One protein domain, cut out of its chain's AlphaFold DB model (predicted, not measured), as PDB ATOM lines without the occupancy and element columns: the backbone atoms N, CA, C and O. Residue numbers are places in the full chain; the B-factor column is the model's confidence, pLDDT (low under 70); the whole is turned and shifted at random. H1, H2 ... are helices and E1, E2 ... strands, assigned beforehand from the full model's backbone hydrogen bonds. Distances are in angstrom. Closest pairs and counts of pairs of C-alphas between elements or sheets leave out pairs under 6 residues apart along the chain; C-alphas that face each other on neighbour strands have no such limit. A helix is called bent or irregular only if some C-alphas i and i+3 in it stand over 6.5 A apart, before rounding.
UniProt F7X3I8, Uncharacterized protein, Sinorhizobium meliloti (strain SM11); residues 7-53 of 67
ATOM      1  N   TYR A   7     -41.663  81.706  11.867       91.06
ATOM      2  CA  TYR A   7     -42.767  82.592  12.206       91.06
ATOM      3  C   TYR A   7     -43.628  82.858  10.976       91.06
ATOM      4  O   TYR A   7     -43.130  83.237   9.915       91.06
ATOM      5  N   ILE A   8     -44.928  82.634  11.128       92.44
ATOM      6  CA  ILE A   8     -45.933  82.839  10.088       92.44
ATOM      7  C   ILE A   8     -46.851  83.975  10.520       92.44
ATOM      8  O   ILE A   8     -47.225  84.054  11.689       92.44
ATOM      9  N   SER A   9     -47.266  84.813   9.567       94.50
ATOM     10  CA  SER A   9     -48.316  85.815   9.776       94.50
ATOM     11  C   SER A   9     -49.471  85.242  10.600       94.50
ATOM     12  O   SER A   9     -50.065  84.232  10.214       94.50
ATOM     13  N   THR A  10     -49.779  85.890  11.727       92.62
ATOM     14  CA  THR A  10     -50.767  85.424  12.714       92.62
ATOM     15  C   THR A  10     -52.106  85.061  12.068       92.62
ATOM     16  O   THR A  10     -52.645  83.984  12.323       92.62
ATOM     17  N   ASP A  11     -52.593  85.903  11.150       94.38
ATOM     18  CA  ASP A  11     -53.834  85.655  10.410       94.38
ATOM     19  C   ASP A  11     -53.749  84.381   9.560       94.38
ATOM     20  O   ASP A  11     -54.666  83.563   9.548       94.38
ATOM     21  N   THR A  12     -52.627  84.185   8.865       94.75
ATOM     22  CA  THR A  12     -52.404  82.999   8.024       94.75
ATOM     23  C   THR A  12     -52.312  81.734   8.873       94.75
ATOM     24  O   THR A  12     -52.888  80.708   8.511       94.75
ATOM     25  N   TYR A  13     -51.618  81.814  10.009       94.81
ATOM     26  CA  TYR A  13     -51.429  80.706  10.939       94.81
ATOM     27  C   TYR A  13     -52.770  80.220  11.508       94.81
ATOM     28  O   TYR A  13     -53.128  79.052  11.343       94.81
ATOM     29  N   PHE A  14     -53.564  81.119  12.096       94.62
ATOM     30  CA  PHE A  14     -54.861  80.743  12.659       94.62
ATOM     31  C   PHE A  14     -55.889  80.379  11.587       94.62
ATOM     32  O   PHE A  14     -56.657  79.441  11.791       94.62
ATOM     33  N   HIS A  15     -55.852  81.006  10.405       95.81
ATOM     34  CA  HIS A  15     -56.716  80.600   9.295       95.81
ATOM     35  C   HIS A  15     -56.426  79.169   8.816       95.81
ATOM     36  O   HIS A  15     -57.348  78.423   8.471       95.81
ATOM     37  N   ALA A  16     -55.153  78.764   8.787       95.12
ATOM     38  CA  ALA A  16     -54.777  77.394   8.461       95.12
ATOM     39  C   ALA A  16     -55.288  76.408   9.523       95.12
ATOM     40  O   ALA A  16     -55.874  75.386   9.162       95.12
ATOM     41  N   ILE A  17     -55.138  76.736  10.810       94.69
ATOM     42  CA  ILE A  17     -55.659  75.921  11.918       94.69
ATOM     43  C   ILE A  17     -57.179  75.783  11.835       94.69
ATOM     44  O   ILE A  17     -57.678  74.663  11.908       94.69
ATOM     45  N   ASP A  18     -57.912  76.875  11.607       93.81
ATOM     46  CA  ASP A  18     -59.373  76.850  11.467       93.81
ATOM     47  C   ASP A  18     -59.815  75.913  10.335       93.81
ATOM     48  O   ASP A  18     -60.772  75.152  10.480       93.81
ATOM     49  N   ARG A  19     -59.101  75.921   9.202       94.75
ATOM     50  CA  ARG A  19     -59.377  75.002   8.089       94.75
ATOM     51  C   ARG A  19     -59.101  73.549   8.451       94.75
ATOM     52  O   ARG A  19     -59.895  72.685   8.082       94.75
ATOM     53  N   ILE A  20     -58.004  73.267   9.149       92.25
ATOM     54  CA  ILE A  20     -57.692  71.907   9.609       92.25
ATOM     55  C   ILE A  20     -58.771  71.437  10.590       92.25
ATOM     56  O   ILE A  20     -59.287  70.333  10.443       92.25
ATOM     57  N   GLU A  21     -59.187  72.291  11.526       90.00
ATOM     58  CA  GLU A  21     -60.259  71.992  12.475       90.00
ATOM     59  C   GLU A  21     -61.588  71.704  11.756       90.00
ATOM     60  O   GLU A  21     -62.259  70.722  12.066       90.00
ATOM     61  N   GLN A  22     -61.949  72.495  10.739       90.75
ATOM     62  CA  GLN A  22     -63.133  72.234   9.911       90.75
ATOM     63  C   GLN A  22     -63.060  70.888   9.183       90.75
ATOM     64  O   GLN A  22     -64.065  70.178   9.100       90.75
ATOM     65  N   ILE A  23     -61.885  70.518   8.662       90.88
ATOM     66  CA  ILE A  23     -61.676  69.211   8.032       90.88
ATOM     67  C   ILE A  23     -61.908  68.106   9.064       90.88
ATOM     68  O   ILE A  23     -62.688  67.196   8.796       90.88
ATOM     69  N   VAL A  24     -61.315  68.207  10.258       89.19
ATOM     70  CA  VAL A  24     -61.504  67.224  11.337       89.19
ATOM     71  C   VAL A  24     -62.981  67.103  11.718       89.19
ATOM     72  O   VAL A  24     -63.514  65.997  11.706       89.19
ATOM     73  N   ARG A  25     -63.677  68.227  11.936       86.50
ATOM     74  CA  ARG A  25     -65.115  68.247  12.258       86.50
ATOM     75  C   ARG A  25     -66.007  67.705  11.138       86.50
ATOM     76  O   ARG A  25     -67.130  67.291  11.397       86.50
ATOM     77  N   THR A  26     -65.531  67.692   9.892       90.25
ATOM     78  CA  THR A  26     -66.249  67.042   8.780       90.25
ATOM     79  C   THR A  26     -66.214  65.516   8.906       90.25
ATOM     80  O   THR A  26     -67.177  64.853   8.523       90.25
ATOM     81  N   PHE A  27     -65.124  64.956   9.434       86.75
ATOM     82  CA  PHE A  27     -64.979  63.513   9.653       86.75
ATOM     83  C   PHE A  27     -65.575  63.058  10.987       86.75
ATOM     84  O   PHE A  27     -66.206  62.005  11.035       86.75
ATOM     85  N   ASP A  28     -65.394  63.852  12.038       85.81
ATOM     86  CA  ASP A  28     -65.939  63.613  13.370       85.81
ATOM     87  C   ASP A  28     -66.521  64.920  13.940       85.81
ATOM     88  O   ASP A  28     -65.799  65.732  14.526       85.81
ATOM     89  N   PRO A  29     -67.829  65.165  13.746       81.81
ATOM     90  CA  PRO A  29     -68.487  66.375  14.237       81.81
ATOM     91  C   PRO A  29     -68.480  66.504  15.764       81.81
ATOM     92  O   PRO A  29     -68.613  67.619  16.270       81.81
ATOM     93  N   GLU A  30     -68.337  65.386  16.482       85.44
ATOM     94  CA  GLU A  30     -68.292  65.324  17.947       85.44
ATOM     95  C   GLU A  30     -66.853  65.335  18.482       85.44
ATOM     96  O   GLU A  30     -66.641  65.147  19.684       85.44
ATOM     97  N   ALA A  31     -65.867  65.585  17.611       76.06
ATOM     98  CA  ALA A  31     -64.474  65.673  18.006       76.06
ATOM     99  C   ALA A  31     -64.296  66.677  19.163       76.06
ATOM    100  O   ALA A  31     -64.887  67.765  19.146       76.06
ATOM    101  N   PRO A  32     -63.475  66.331  20.169       73.81
ATOM    102  CA  PRO A  32     -63.299  67.150  21.358       73.81
ATOM    103  C   PRO A  32     -62.710  68.523  21.015       73.81
ATOM    104  O   PRO A  32     -61.868  68.652  20.128       73.81
ATOM    105  N   ASP A  33     -63.068  69.543  21.796       75.56
ATOM    106  CA  ASP A  33     -62.593  70.928  21.614       75.56
ATOM    107  C   ASP A  33     -61.062  71.092  21.736       75.56
ATOM    108  O   ASP A  33     -60.512  72.157  21.457       75.56
ATOM    109  N   MET A  34     -60.354  70.025  22.118       83.12
ATOM    110  CA  MET A  34     -58.897  69.971  22.230       83.12
ATOM    111  C   MET A  34     -58.166  69.867  20.884       83.12
ATOM    112  O   MET A  34     -56.973  70.154  20.847       83.12
ATOM    113  N   VAL A  35     -58.855  69.551  19.776       87.12
ATOM    114  CA  VAL A  35     -58.238  69.388  18.439       87.12
ATOM    115  C   VAL A  35     -57.368  70.586  18.053       87.12
ATOM    116  O   VAL A  35     -56.273  70.422  17.521       87.12
ATOM    117  N   ARG A  36     -57.828  71.805  18.345       90.94
ATOM    118  CA  ARG A  36     -57.066  73.028  18.069       90.94
ATOM    119  C   ARG A  36     -55.743  73.067  18.832       90.94
ATOM    120  O   ARG A  36     -54.715  73.411  18.252       90.94
ATOM    121  N   SER A  37     -55.779  72.735  20.118       92.06
ATOM    122  CA  SER A  37     -54.594  72.703  20.977       92.06
ATOM    123  C   SER A  37     -53.602  71.651  20.494       92.06
ATOM    124  O   SER A  37     -52.416  71.949  20.391       92.06
ATOM    125  N   ASP A  38     -54.092  70.470  20.110       92.06
ATOM    126  CA  ASP A  38     -53.259  69.381  19.596       92.06
ATOM    127  C   ASP A  38     -52.570  69.775  18.279       92.06
ATOM    128  O   ASP A  38     -51.378  69.524  18.095       92.06
ATOM    129  N   ILE A  39     -53.285  70.460  17.375       92.00
ATOM    130  CA  ILE A  39     -52.704  70.992  16.131       92.00
ATOM    131  C   ILE A  39     -51.589  71.993  16.450       92.00
ATOM    132  O   ILE A  39     -50.495  71.873  15.906       92.00
ATOM    133  N   ILE A  40     -51.845  72.969  17.327       92.81
ATOM    134  CA  ILE A  40     -50.849  73.987  17.700       92.81
ATOM    135  C   ILE A  40     -49.616  73.336  18.330       92.81
ATOM    136  O   ILE A  40     -48.497  73.715  17.991       92.81
ATOM    137  N   GLN A  41     -49.812  72.350  19.207       92.19
ATOM    138  CA  GLN A  41     -48.718  71.628  19.841       92.19
ATOM    139  C   GLN A  41     -47.830  70.942  18.798       92.19
ATOM    140  O   GLN A  41     -46.619  71.130  18.821       92.19
ATOM    141  N   VAL A  42     -48.415  70.214  17.843       93.31
ATOM    142  CA  VAL A  42     -47.644  69.539  16.785       93.31
ATOM    143  C   VAL A  42     -46.918  70.546  15.888       93.31
ATOM    144  O   VAL A  42     -45.750  70.343  15.563       93.31
ATOM    145  N   LEU A  43     -47.571  71.646  15.496       92.00
ATOM    146  CA  LEU A  43     -46.929  72.684  14.679       92.00
ATOM    147  C   LEU A  43     -45.727  73.314  15.403       92.00
ATOM    148  O   LEU A  43     -44.682  73.516  14.786       92.00
ATOM    149  N   GLY A  44     -45.846  73.568  16.704       91.44
ATOM    150  CA  GLY A  44     -44.773  74.139  17.510       91.44
ATOM    151  C   GLY A  44     -43.643  73.155  17.825       91.44
ATOM    152  O   GLY A  44     -42.477  73.459  17.581       91.44
ATOM    153  N   GLU A  45     -43.969  71.975  18.354       91.19
ATOM    154  CA  GLU A  45     -42.986  71.000  18.852       91.19
ATOM    155  C   GLU A  45     -42.272  70.248  17.721       91.19
ATOM    156  O   GLU A  45     -41.057  70.055  17.787       91.19
ATOM    157  N   GLU A  46     -42.992  69.861  16.664       90.50
ATOM    158  CA  GLU A  46     -42.433  69.040  15.580       90.50
ATOM    159  C   GLU A  46     -41.906  69.885  14.414       90.50
ATOM    160  O   GLU A  46     -40.905  69.526  13.787       90.50
ATOM    161  N   LEU A  47     -42.566  71.010  14.100       87.81
ATOM    162  CA  LEU A  47     -42.216  71.854  12.947       87.81
ATOM    163  C   LEU A  47     -41.546  73.182  13.323       87.81
ATOM    164  O   LEU A  47     -41.085  73.880  12.419       87.81
ATOM    165  N   GLY A  48     -41.484  73.544  14.611       91.06
ATOM    166  CA  GLY A  48     -40.958  74.844  15.048       91.06
ATOM    167  C   GLY A  48     -41.757  76.024  14.489       91.06
ATOM    168  O   GLY A  48     -41.204  77.098  14.270       91.06
ATOM    169  N   MET A  49     -43.035  75.817  14.165       91.94
ATOM    170  CA  MET A  49     -43.876  76.797  13.492       91.94
ATOM    171  C   MET A  49     -44.744  77.539  14.501       91.94
ATOM    172  O   MET A  49     -45.525  76.926  15.226       91.94
ATOM    173  N   TRP A  50     -44.664  78.865  14.485       93.00
ATOM    174  CA  TRP A  50     -45.371  79.724  15.432       93.00
ATOM    175  C   TRP A  50     -46.015  80.924  14.725       93.00
ATOM    176  O   TRP A  50     -45.522  81.364  13.681       93.00
ATOM    177  N   PRO A  51     -47.108  81.496  15.264       93.81
ATOM    178  CA  PRO A  51     -47.621  82.767  14.771       93.81
ATOM    179  C   PRO A  51     -46.643  83.899  15.114       93.81
ATOM    180  O   PRO A  51     -45.969  83.855  16.141       93.81
ATOM    181  N   GLU A  52     -46.598  84.953  14.303       91.81
ATOM    182  CA  GLU A  52     -45.788  86.155  14.564       91.81
ATOM    183  C   GLU A  52     -46.077  86.783  15.938       91.81
ATOM    184  O   GLU A  52     -45.175  87.320  16.571       91.81
ATOM    185  N   GLU A  53     -47.302  86.662  16.455       87.56
ATOM    186  CA  GLU A  53     -47.647  87.109  17.811       87.56
ATOM    187  C   GLU A  53     -46.861  86.367  18.912       87.56
ATOM    188  O   GLU A  53     -46.596  86.928  19.971       87.56
TER     189      GLU A  53
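Overview. This is residues 7 to 53 of the 67 residues of an uncharacterized protein of Sinorhizobium meliloti (strain SM11) (UniProt F7X3I8). Two helices running opposite ways make three-sided packing with one short strand: the first part of H2 packs steeply on the middle of H1, the two helices spread apart from there, and E1 crosses from the end of H2 back to the start of H1. Residues 28 to 34 fold back from H1 to H2 at one end of the long axis, and at the opposite end, where E1 lies, the first two printed residues, 7 to 8, pair with residues 50 to 51 of E1. The printed part has 47 residues, with two named helices and one named strand in the order H1, H2, E1, and the class is mostly helix. It is only just compact, close to loose, with a radius of gyration of the C-alphas of 11.0 A, and its outline is elongated, spanning 31 by 20 by 13 A.

Arrangement. From the first printed residue, residues 7 to 8 make a short parallel pairing with residues 50 to 51 of E1, the strand of residues 49 to 51. E1 pairs with no named strand. Next comes H1, residues 10 to 27, and its closest C-alphas to E1 are those of Thr 10 and Pro 51, 4.6 A apart. H1 touches H2, residues 35 to 47, with residues 17 to 21 alone, and H2 touches H1 with residues 35 to 40 alone. Their closest C-alphas are those of Glu 21 and Arg 36, 6.5 A apart. The two helices run opposite ways at a steep tilt of 56 degrees, and their centres are 12.0 A apart. The closest C-alphas of H2 and E1 are those of Leu 43 and Met 49, 5.3 A apart. In H1 and H2 every O i to N i+4 pair is within hydrogen-bond range.

Along the chain. H1 begins at Thr 10, with its C-alpha at (-50.767, 85.424, 12.714), and ends at Phe 27, with its C-alpha at (-64.979, 63.513, 9.653). Its first and last C-alphas are 26.3 A apart. H2 measures 17.1 A from C-alpha 35 to C-alpha 47. E1 measures 7.2 A from C-alpha 49 to C-alpha 51, the latter at (-47.621, 82.767, 14.771). Neither helix is bent.

Size, cuts and confidence. The two C-alphas farthest apart are those of Tyr 7 and Glu 30, at 31.3 A. The first and last printed C-alphas, of Tyr 7 and Glu 53, are 8.7 A apart. The link from H1 to H2 is short, with 7 residues, and the link from H2 to E1 is tight, with 1 residue. The printed part has no cut. Its mean pLDDT is 90.1, and no printed residue is under 70.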